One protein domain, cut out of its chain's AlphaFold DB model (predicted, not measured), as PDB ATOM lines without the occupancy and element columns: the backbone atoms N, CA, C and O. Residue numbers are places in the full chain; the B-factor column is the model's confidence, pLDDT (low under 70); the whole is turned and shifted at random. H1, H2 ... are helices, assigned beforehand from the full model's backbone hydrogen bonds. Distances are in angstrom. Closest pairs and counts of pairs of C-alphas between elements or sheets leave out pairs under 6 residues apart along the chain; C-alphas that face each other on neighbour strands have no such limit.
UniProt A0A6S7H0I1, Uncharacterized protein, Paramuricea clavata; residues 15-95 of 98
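What this domain is: This is residues 15 to 95 of the 98 residues of an uncharacterized protein of Paramuricea clavata (UniProt A0A6S7H0I1). Two long helices, H1 and H3, make a lopsided T: the last residues of H1, 36 to 40, meet H3 partway along its length at about a right angle. Three short helices are set around this frame, with H2 near the beginning of H3, H5 packed on its last part, and H4 folded back alongside H1; residues 15 to 24 of H1 stick out as a free arm. The printed part has 81 residues with five named helices in the order H1, H2, H3, H4, H5 and no named strand, and its class is all helix. The whole is loose, with a radius of gyration of the C-alphas of 15.3 A and spans of 45 by 35 by 20 A.

How they stand to each other: H1, residues 15 to 40, touches H3, residues 57 to 75, and their lines are about perpendicular at 85 degrees. H1 touches H3 with residues 36 to 40 alone, and H3 touches H1 with residues 64 to 68 alone; the closest C-alphas of the two helices, those of Val 37 and Ala 65, are 5.9 A apart. H4, residues 78 to 83, only just touches H1, with 3 pairs of C-alphas within 8 A; the closest are those of Ser 29 and Thr 79, at 7.0 A. H1 and H4 run opposite ways at a shallow tilt of 19 degrees. H3 is the hub, touching three helices. H2, residues 42 to 45, only just touches it, with 3 pairs of C-alphas within 8 A, the closest being Ile 44 and Tyr 61 at 6.6 A. H5, residues 90 to 94, touches H3, with the C-alphas of Cys 73 and Ile 90 closest at 5.5 A. H1 and H2 are close but not clearly touching. H3 and H4 are apart, but only just, at 8.4 A; H1 and H5 are apart. In H1, H3, H4 and H5 every O i to N i+4 pair is within hydrogen-bond range, while H2 is too short for such a pair.

Where its parts are: H1 begins at C-alpha 15, (108.756, 124.001, 81.791), and spans 37.8 A to C-alpha 40. H3 spans 26.4 A, from C-alpha 57 at (115.962, 112.436, 118.717) to C-alpha 75. H2, H4 and H5 measure 5.3 A, 8.8 A and 6.1 A. H5 ends at C-alpha 94, (127.516, 98.467, 104.676).

The domain as a whole: The two C-alphas farthest apart, those of Asp 15 and Asn 49, are 45.5 A apart. The link from H2 to H3, 11 residues, is long, and residues 51 to 56 in it stand free. Without the stretches that stand free, the body spans 37 by 28 by 17 A. The printed part has no cut. Its mean pLDDT is 90.1, and no printed residue is under 70.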
ATOM      1  N   ASP A  15     107.589 124.217  80.925       94.12
ATOM      2  CA  ASP A  15     108.756 124.001  81.791       94.12
ATOM      3  C   ASP A  15     108.383 123.977  83.286       94.12
ATOM      4  O   ASP A  15     108.888 123.165  84.061       94.12
ATOM      5  N   MET A  16     107.449 124.836  83.718       94.12
ATOM      6  CA  MET A  16     106.982 124.868  85.111       94.12
ATOM      7  C   MET A  16     106.160 123.628  85.470       94.12
ATOM      8  O   MET A  16     106.248 123.127  86.595       94.12
ATOM      9  N   LYS A  17     105.359 123.118  84.527       93.50
ATOM     10  CA  LYS A  17     104.597 121.875  84.714       93.50
ATOM     11  C   LYS A  17     105.531 120.674  84.783       93.50
ATOM     12  O   LYS A  17     105.355 119.821  85.656       93.50
ATOM     13  N   GLU A  18     106.534 120.623  83.912       94.19
ATOM     14  CA  GLU A  18     107.542 119.567  83.911       94.19
ATOM     15  C   GLU A  18     108.365 119.585  85.203       94.19
ATOM     16  O   GLU A  18     108.495 118.551  85.866       94.19
ATOM     17  N   PHE A  19     108.797 120.768  85.648       92.38
ATOM     18  CA  PHE A  19     109.458 120.940  86.939       92.38
ATOM     19  C   PHE A  19     108.591 120.442  88.102       92.38
ATOM     20  O   PHE A  19     109.053 119.665  88.940       92.38
ATOM     21  N   ASN A  20     107.314 120.837  88.150       93.75
ATOM     22  CA  ASN A  20     106.381 120.377  89.180       93.75
ATOM     23  C   ASN A  20     106.226 118.851  89.181       93.75
ATOM     24  O   ASN A  20     106.200 118.237  90.251       93.75
ATOM     25  N   ARG A  21     106.140 118.234  87.998       91.06
ATOM     26  CA  ARG A  21     106.040 116.778  87.841       91.06
ATOM     27  C   ARG A  21     107.295 116.076  88.363       91.06
ATOM     28  O   ARG A  21     107.168 115.139  89.154       91.06
ATOM     29  N   ALA A  22     108.482 116.549  87.984       90.38
ATOM     30  CA  ALA A  22     109.751 116.007  88.469       90.38
ATOM     31  C   ALA A  22     109.879 116.144  89.997       90.38
ATOM     32  O   ALA A  22     110.154 115.169  90.700       90.38
ATOM     33  N   MET A  23     109.578 117.331  90.532       91.56
ATOM     34  CA  MET A  23     109.620 117.601  91.972       91.56
ATOM     35  C   MET A  23     108.616 116.770  92.773       91.56
ATOM     36  O   MET A  23     108.916 116.381  93.902       91.56
ATOM     37  N   SER A  24     107.437 116.488  92.212       90.75
ATOM     38  CA  SER A  24     106.424 115.653  92.864       90.75
ATOM     39  C   SER A  24     106.947 114.236  93.109       90.75
ATOM     40  O   SER A  24     106.861 113.743  94.231       90.75
ATOM     41  N   SER A  25     107.572 113.621  92.099       86.31
ATOM     42  CA  SER A  25     108.165 112.277  92.203       86.31
ATOM     43  C   SER A  25     109.226 112.200  93.309       86.31
ATOM     44  O   SER A  25     109.168 111.339  94.192       86.31
ATOM     45  N   LEU A  26     110.141 113.177  93.332       87.00
ATOM     46  CA  LEU A  26     111.173 113.276  94.365       87.00
ATOM     47  C   LEU A  26     110.563 113.439  95.760       87.00
ATOM     48  O   LEU A  26     110.968 112.748  96.695       87.00
ATOM     49  N   ARG A  27     109.554 114.306  95.910       91.38
ATOM     50  CA  ARG A  27     108.895 114.525  97.202       91.38
ATOM     51  C   ARG A  27     108.199 113.262  97.707       91.38
ATOM     52  O   ARG A  27     108.348 112.940  98.882       91.38
ATOM     53  N   VAL A  28     107.503 112.538  96.831       91.12
ATOM     54  CA  VAL A  28     106.837 111.273  97.177       91.12
ATOM     55  C   VAL A  28     107.847 110.259  97.715       91.12
ATOM     56  O   VAL A  28     107.607 109.678  98.770       91.12
ATOM     57  N   SER A  29     109.005 110.105  97.061       88.94
ATOM     58  CA  SER A  29     110.052 109.182  97.532       88.94
ATOM     59  C   SER A  29     110.536 109.509  98.955       88.94
ATOM     60  O   SER A  29     110.700 108.615  99.786       88.94
ATOM     61  N   VAL A  30     110.689 110.800  99.263       89.62
ATOM     62  CA  VAL A  30     111.145 111.289 100.568       89.62
ATOM     63  C   VAL A  30     110.066 111.108 101.637       89.62
ATOM     64  O   VAL A  30     110.347 110.590 102.716       89.62
ATOM     65  N   GLU A  31     108.824 111.504 101.349       92.88
ATOM     66  CA  GLU A  31     107.692 111.360 102.274       92.88
ATOM     67  C   GLU A  31     107.430 109.888 102.619       92.88
ATOM     68  O   GLU A  31     107.197 109.555 103.785       92.88
ATOM     69  N   TRP A  32     107.529 108.994 101.632       93.12
ATOM     70  CA  TRP A  32     107.385 107.557 101.851       93.12
ATOM     71  C   TRP A  32     108.501 106.988 102.722       93.12
ATOM     72  O   TRP A  32     108.202 106.221 103.633       93.12
ATOM     73  N   LEU A  33     109.755 107.405 102.521       90.88
ATOM     74  CA  LEU A  33     110.869 107.001 103.385       90.88
ATOM     75  C   LEU A  33     110.640 107.429 104.841       90.88
ATOM     76  O   LEU A  33     110.799 106.620 105.759       90.88
ATOM     77  N   PHE A  34     110.224 108.681 105.068       89.94
ATOM     78  CA  PHE A  34     109.888 109.160 106.411       89.94
ATOM     79  C   PHE A  34     108.772 108.322 107.045       89.94
ATOM     80  O   PHE A  34     108.888 107.924 108.209       89.94
ATOM     81  N   GLY A  35     107.726 108.025 106.271       91.50
ATOM     82  CA  GLY A  35     106.626 107.167 106.696       91.50
ATOM     83  C   GLY A  35     107.079 105.747 107.039       91.50
ATOM     84  O   GLY A  35     106.663 105.207 108.061       91.50
ATOM     85  N   ASP A  36     107.957 105.150 106.236       91.69
ATOM     86  CA  ASP A  36     108.443 103.779 106.424       91.69
ATOM     87  C   ASP A  36     109.295 103.646 107.698       91.69
ATOM     88  O   ASP A  36     109.104 102.721 108.494       91.69
ATOM     89  N   VAL A  37     110.170 104.625 107.964       92.19
ATOM     90  CA  VAL A  37     110.956 104.687 109.209       92.19
ATOM     91  C   VAL A  37     110.043 104.859 110.425       92.19
ATOM     92  O   VAL A  37     110.153 104.092 111.383       92.19
ATOM     93  N   ALA A  38     109.114 105.819 110.393       90.50
ATOM     94  CA  ALA A  38     108.204 106.078 111.513       90.50
ATOM     95  C   ALA A  38     107.248 104.900 111.782       90.50
ATOM     96  O   ALA A  38     106.908 104.612 112.933       90.50
ATOM     97  N   ASN A  39     106.826 104.186 110.733       90.25
ATOM     98  CA  ASN A  39     105.977 103.006 110.865       90.25
ATOM     99  C   ASN A  39     106.732 101.778 111.368       90.25
ATOM    100  O   ASN A  39     106.184 101.051 112.195       90.25
ATOM    101  N   SER A  40     107.972 101.581 110.922       89.88
ATOM    102  CA  SER A  40     108.814 100.466 111.366       89.88
ATOM    103  C   SER A  40     109.293 100.641 112.810       89.88
ATOM    104  O   SER A  40     109.358  99.675 113.565       89.88
ATOM    105  N   PHE A  41     109.588 101.877 113.225       90.38
ATOM    106  CA  PHE A  41     110.171 102.184 114.531       90.38
ATOM    107  C   PHE A  41     109.287 103.158 115.314       90.38
ATOM    108  O   PHE A  41     109.611 104.333 115.475       90.38
ATOM    109  N   LYS A  42     108.173 102.652 115.862       86.81
ATOM    110  CA  LYS A  42     107.161 103.457 116.582       86.81
ATOM    111  C   LYS A  42     107.706 104.285 117.747       86.81
ATOM    112  O   LYS A  42     107.123 105.310 118.088       86.81
ATOM    113  N   PHE A  43     108.843 103.890 118.322       84.38
ATOM    114  CA  PHE A  43     109.542 104.685 119.332       84.38
ATOM    115  C   PHE A  43     109.868 106.107 118.841       84.38
ATOM    116  O   PHE A  43     109.751 107.047 119.619       84.38
ATOM    117  N   ILE A  44     110.210 106.279 117.560       85.19
ATOM    118  CA  ILE A  44     110.564 107.580 116.963       85.19
ATOM    119  C   ILE A  44     109.366 108.521 116.844       85.19
ATOM    120  O   ILE A  44     109.533 109.738 116.909       85.19
ATOM    121  N   ASP A  45     108.158 107.978 116.718       82.44
ATOM    122  CA  ASP A  45     106.928 108.770 116.661       82.44
ATOM    123  C   ASP A  45     106.375 109.093 118.066       82.44
ATOM    124  O   ASP A  45     105.390 109.818 118.231       82.44
ATOM    125  N   PHE A  46     107.024 108.608 119.133       82.06
ATOM    126  CA  PHE A  46     106.562 108.828 120.499       82.06
ATOM    127  C   PHE A  46     106.941 110.222 121.033       82.06
ATOM    128  O   PHE A  46     107.849 110.405 121.851       82.06
ATOM    129  N   LYS A  47     106.170 111.228 120.610       74.44
ATOM    130  CA  LYS A  47     106.372 112.656 120.930       74.44
ATOM    131  C   LYS A  47     106.440 112.973 122.429       74.44
ATOM    132  O   LYS A  47     107.101 113.930 122.818       74.44
ATOM    133  N   LYS A  48     105.783 112.184 123.292       73.75
ATOM    134  CA  LYS A  48     105.784 112.427 124.747       73.75
ATOM    135  C   LYS A  48     107.152 112.158 125.402       73.75
ATOM    136  O   LYS A  48     107.496 112.879 126.336       73.75
ATOM    137  N   ASN A  49     107.944 111.204 124.888       71.69
ATOM    138  CA  ASN A  49     109.300 110.906 125.400       71.69
ATOM    139  C   ASN A  49     110.428 111.474 124.523       71.69
ATOM    140  O   ASN A  49     111.584 111.511 124.947       71.69
ATOM    141  N   LEU A  50     110.117 111.932 123.308       81.12
ATOM    142  CA  LEU A  50     111.093 112.501 122.383       81.12
ATOM    143  C   LEU A  50     110.936 114.016 122.307       81.12
ATOM    144  O   LEU A  50     110.211 114.556 121.476       81.12
ATOM    145  N   LYS A  51     111.647 114.706 123.200       80.62
ATOM    146  CA  LYS A  51     111.688 116.166 123.240       80.62
ATOM    147  C   LYS A  51     112.968 116.664 122.578       80.62
ATOM    148  O   LYS A  51     114.073 116.256 122.944       80.62
ATOM    149  N   LEU A  52     112.825 117.573 121.615       78.75
ATOM    150  CA  LEU A  52     113.966 118.261 121.008       78.75
ATOM    151  C   LEU A  52     114.795 118.936 122.111       78.75
ATOM    152  O   LEU A  52     114.236 119.528 123.031       78.75
ATOM    153  N   ARG A  53     116.126 118.818 122.024       78.56
ATOM    154  CA  ARG A  53     117.115 119.302 123.014       78.56
ATOM    155  C   ARG A  53     117.134 118.594 124.378       78.56
ATOM    156  O   ARG A  53     118.021 118.891 125.168       78.56
ATOM    157  N   LEU A  54     116.215 117.670 124.649       85.69
ATOM    158  CA  LEU A  54     116.177 116.888 125.896       85.69
ATOM    159  C   LEU A  54     116.423 115.394 125.663       85.69
ATOM    160  O   LEU A  54     116.867 114.692 126.564       85.69
ATOM    161  N   SER A  55     116.177 114.926 124.442       84.50
ATOM    162  CA  SER A  55     116.446 113.562 124.000       84.50
ATOM    163  C   SER A  55     117.288 113.602 122.723       84.50
ATOM    164  O   SER A  55     117.207 114.549 121.935       84.50
ATOM    165  N   ALA A  56     118.070 112.553 122.470       88.12
ATOM    166  CA  ALA A  56     118.892 112.426 121.264       88.12
ATOM    167  C   ALA A  56     118.066 112.034 120.019       88.12
ATOM    168  O   ALA A  56     118.423 111.107 119.296       88.12
ATOM    169  N   VAL A  57     116.959 112.746 119.762       87.88
ATOM    170  CA  VAL A  57     115.962 112.436 118.717       87.88
ATOM    171  C   VAL A  57     116.614 112.242 117.347       87.88
ATOM    172  O   VAL A  57     116.330 111.261 116.667       87.88
ATOM    173  N   GLY A  58     117.551 113.123 116.978       87.81
ATOM    174  CA  GLY A  58     118.285 113.009 115.716       87.81
ATOM    175  C   GLY A  58     119.110 111.721 115.614       87.81
ATOM    176  O   GLY A  58     119.070 111.057 114.585       87.81
ATOM    177  N   LYS A  59     119.796 111.315 116.694       90.94
ATOM    178  CA  LYS A  59     120.579 110.065 116.709       90.94
ATOM    179  C   LYS A  59     119.671 108.844 116.572       90.94
ATOM    180  O   LYS A  59     119.979 107.951 115.793       90.94
ATOM    181  N   PHE A  60     118.543 108.826 117.284       91.50
ATOM    182  CA  PHE A  60     117.571 107.736 117.175       91.50
ATOM    183  C   PHE A  60     117.017 107.613 115.756       91.50
ATOM    184  O   PHE A  60     116.951 106.505 115.228       91.50
ATOM    185  N   TYR A  61     116.689 108.741 115.120       91.69
ATOM    186  CA  TYR A  61     116.207 108.742 113.744       91.69
ATOM    187  C   TYR A  61     117.253 108.197 112.765       91.69
ATOM    188  O   TYR A  61     116.929 107.336 111.953       91.69
ATOM    189  N   VAL A  62     118.511 108.640 112.871       93.50
ATOM    190  CA  VAL A  62     119.605 108.157 112.008       93.50
ATOM    191  C   VAL A  62     119.794 106.645 112.138       93.50
ATOM    192  O   VAL A  62     119.886 105.955 111.126       93.50
ATOM    193  N   VAL A  63     119.796 106.112 113.365       94.44
ATOM    194  CA  VAL A  63     119.937 104.664 113.595       94.44
ATOM    195  C   VAL A  63     118.755 103.891 113.009       94.44
ATOM    196  O   VAL A  63     118.958 102.888 112.332       94.44
ATOM    197  N   ALA A  64     117.523 104.357 113.204       94.38
ATOM    198  CA  ALA A  64     116.359 103.690 112.630       94.38
ATOM    199  C   ALA A  64     116.310 103.766 111.104       94.38
ATOM    200  O   ALA A  64     115.927 102.791 110.466       94.38
ATOM    201  N   ALA A  65     116.721 104.889 110.509       94.38
ATOM    202  CA  ALA A  65     116.850 105.009 109.062       94.38
ATOM    203  C   ALA A  65     117.896 104.023 108.518       94.38
ATOM    204  O   ALA A  65     117.624 103.325 107.544       94.38
ATOM    205  N   LEU A  66     119.045 103.883 109.192       94.94
ATOM    206  CA  LEU A  66     120.058 102.882 108.848       94.94
ATOM    207  C   LEU A  66     119.489 101.457 108.916       94.94
ATOM    208  O   LEU A  66     119.593 100.703 107.952       94.94
ATOM    209  N   MET A  67     118.834 101.101 110.025       94.88
ATOM    210  CA  MET A  67     118.195  99.789 110.175       94.88
ATOM    211  C   MET A  67     117.109  99.560 109.115       94.88
ATOM    212  O   MET A  67     116.991  98.458 108.582       94.88
ATOM    213  N   ARG A  68     116.335 100.593 108.765       94.94
ATOM    214  CA  ARG A  68     115.308 100.511 107.721       94.94
ATOM    215  C   ARG A  68     115.906 100.262 106.338       94.94
ATOM    216  O   ARG A  68     115.362  99.460 105.578       94.94
ATOM    217  N   ASN A  69     117.030 100.897 106.027       93.88
ATOM    218  CA  ASN A  69     117.744 100.669 104.776       93.88
ATOM    219  C   ASN A  69     118.328  99.252 104.717       93.88
ATOM    220  O   ASN A  69     118.197  98.593 103.691       93.88
ATOM    221  N   ILE A  70     118.863  98.730 105.828       95.12
ATOM    222  CA  ILE A  70     119.317  97.332 105.919       95.12
ATOM    223  C   ILE A  70     118.158  96.359 105.659       95.12
ATOM    224  O   ILE A  70     118.290  95.448 104.846       95.12
ATOM    225  N   LEU A  71     116.995  96.573 106.287       94.44
ATOM    226  CA  LEU A  71     115.798  95.761 106.027       94.44
ATOM    227  C   LEU A  71     115.359  95.843 104.560       94.44
ATOM    228  O   LEU A  71     114.921  94.845 103.996       94.44
ATOM    229  N   THR A  72     115.508  97.013 103.940       94.75
ATOM    230  CA  THR A  72     115.234  97.202 102.512       94.75
ATOM    231  C   THR A  72     116.216  96.411 101.641       94.75
ATOM    232  O   THR A  72     115.787  95.816 100.662       94.75
ATOM    233  N   CYS A  73     117.498  96.328 102.005       95.00
ATOM    234  CA  CYS A  73     118.482  95.500 101.293       95.00
ATOM    235  C   CYS A  73     118.167  93.998 101.401       95.00
ATOM    236  O   CYS A  73     118.357  93.257 100.443       95.00
ATOM    237  N   LEU A  74     117.675  93.545 102.558       94.12
ATOM    238  CA  LEU A  74     117.398  92.125 102.815       94.12
ATOM    239  C   LEU A  74     116.056  91.644 102.247       94.12
ATOM    240  O   LEU A  74     115.958  90.514 101.778       94.12
ATOM    241  N   TYR A  75     115.017  92.478 102.320       93.38
ATOM    242  CA  TYR A  75     113.633  92.068 102.036       93.38
ATOM    243  C   TYR A  75     112.932  92.937 100.983       93.38
ATOM    244  O   TYR A  75     111.793  92.654 100.600       93.38
ATOM    245  N   GLY A  76     113.585  94.001 100.514       92.12
ATOM    246  CA  GLY A  76     112.975  95.017  99.665       92.12
ATOM    247  C   GLY A  76     111.977  95.905 100.412       92.12
ATOM    248  O   GLY A  76     111.739  95.781 101.616       92.12
ATOM    249  N   ASN A  77     111.366  96.833  99.679       90.38
ATOM    250  CA  ASN A  77     110.245  97.631 100.168       90.38
ATOM    251  C   ASN A  77     109.322  98.051  99.007       90.38
ATOM    252  O   ASN A  77     109.624  97.850  97.830       90.38
ATOM    253  N   THR A  78     108.169  98.633  99.336       90.56
ATOM    254  CA  THR A  78     107.198  99.105  98.332       90.56
ATOM    255  C   THR A  78     107.742 100.265  97.494       90.56
ATOM    256  O   THR A  78     107.403 100.384  96.322       90.56
ATOM    257  N   THR A  79     108.611 101.100  98.073       89.88
ATOM    258  CA  THR A  79     109.187 102.277  97.400       89.88
ATOM    259  C   THR A  79     110.098 101.859  96.243       89.88
ATOM    260  O   THR A  79     109.908 102.310  95.120       89.88
ATOM    261  N   SER A  80     111.018 100.928  96.487       90.06
ATOM    262  CA  SER A  80     111.895 100.304  95.492       90.06
ATOM    263  C   SER A  80     111.092  99.710  94.330       90.06
ATOM    264  O   SER A  80     111.382 100.003  93.172       90.06
ATOM    265  N   LYS A  81     110.013  98.973  94.631       91.06
ATOM    266  CA  LYS A  81     109.118  98.405  93.610       91.06
ATOM    267  C   LYS A  81     108.412  99.474  92.775       91.06
ATOM    268  O   LYS A  81     108.291  99.303  91.569       91.06
ATOM    269  N   TYR A  82     107.951 100.556  93.403       90.50
ATOM    270  CA  TYR A  82     107.263 101.655  92.719       90.50
ATOM    271  C   TYR A  82     108.188 102.431  91.776       90.50
ATOM    272  O   TYR A  82     107.780 102.795  90.680       90.50
ATOM    273  N   PHE A  83     109.430 102.677  92.197       89.12
ATOM    274  CA  PHE A  83     110.417 103.394  91.386       89.12
ATOM    275  C   PHE A  83     111.211 102.486  90.440       89.12
ATOM    276  O   PHE A  83     111.999 102.999  89.651       89.12
ATOM    277  N   HIS A  84     110.998 101.167  90.495       92.50
ATOM    278  CA  HIS A  84     111.751 100.168  89.733       92.50
ATOM    279  C   HIS A  84     113.267 100.254  89.975       92.50
ATOM    280  O   HIS A  84     114.065 100.183  89.043       92.50
ATOM    281  N   ILE A  85     113.656 100.436  91.240       90.25
ATOM    282  CA  ILE A  85     115.057 100.520  91.666       90.25
ATOM    283  C   ILE A  85     115.320  99.383  92.638       90.25
ATOM    284  O   ILE A  85     114.828  99.419  93.769       90.25
ATOM    285  N   ASP A  86     116.096  98.393  92.214       92.50
ATOM    286  CA  ASP A  86     116.483  97.295  93.091       92.50
ATOM    287  C   ASP A  86     117.411  97.798  94.207       92.50
ATOM    288  O   ASP A  86     118.317  98.603  93.954       92.50
ATOM    289  N   PRO A  87     117.186  97.371  95.460       93.50
ATOM    290  CA  PRO A  87     118.056  97.753  96.553       93.50
ATOM    291  C   PRO A  87     119.432  97.083  96.399       93.50
ATOM    292  O   PRO A  87     119.528  95.979  95.858       93.50
ATOM    293  N   PRO A  88     120.509  97.720  96.889       94.81
ATOM    294  CA  PRO A  88     121.827  97.101  96.893       94.81
ATOM    295  C   PRO A  88     121.851  95.873  97.812       94.81
ATOM    296  O   PRO A  88     121.008  95.708  98.697       94.81
ATOM    297  N   THR A  89     122.868  95.029  97.645       94.50
ATOM    298  CA  THR A  89     123.152  93.976  98.624       94.50
ATOM    299  C   THR A  89     123.553  94.590  99.964       94.50
ATOM    300  O   THR A  89     124.073  95.709 100.028       94.50
ATOM    301  N   ILE A  90     123.343  93.843 101.051       94.62
ATOM    302  CA  ILE A  90     123.709  94.309 102.394       94.62
ATOM    303  C   ILE A  90     125.210  94.622 102.505       94.62
ATOM    304  O   ILE A  90     125.570  95.644 103.085       94.62
ATOM    305  N   ASP A  91     126.071  93.813 101.882       93.94
ATOM    306  CA  ASP A  91     127.527  93.996 101.897       93.94
ATOM    307  C   ASP A  91     127.938  95.285 101.181       93.94
ATOM    308  O   ASP A  91     128.702  96.089 101.718       93.94
ATOM    309  N   SER A  92     127.351  95.541 100.003       94.94
ATOM    310  CA  SER A  92     127.579  96.781  99.257       94.94
ATOM    311  C   SER A  92     127.066  98.007 100.011       94.94
ATOM    312  O   SER A  92     127.670  99.071  99.904       94.94
ATOM    313  N   TYR A  93     125.957  97.882 100.745       94.56
ATOM    314  CA  TYR A  93     125.389  98.989 101.512       94.56
ATOM    315  C   TYR A  93     126.212  99.323 102.762       94.56
ATOM    316  O   TYR A  93     126.406 100.495 103.081       94.56
ATOM    317  N   LEU A  94     126.702  98.300 103.469       94.44
ATOM    318  CA  LEU A  94     127.516  98.467 104.676       94.44
ATOM    319  C   LEU A  94     129.000  98.722 104.377       94.44
ATOM    320  O   LEU A  94     129.747  99.060 105.293       94.44
ATOM    321  N   GLY A  95     129.428  98.578 103.119       91.50
ATOM    322  CA  GLY A  95     130.827  98.728 102.720       91.50
ATOM    323  C   GLY A  95     131.720  97.602 103.243       91.50
ATOM    324  O   GLY A  95     132.917  97.808 103.437       91.50
TER     325      GLY A  95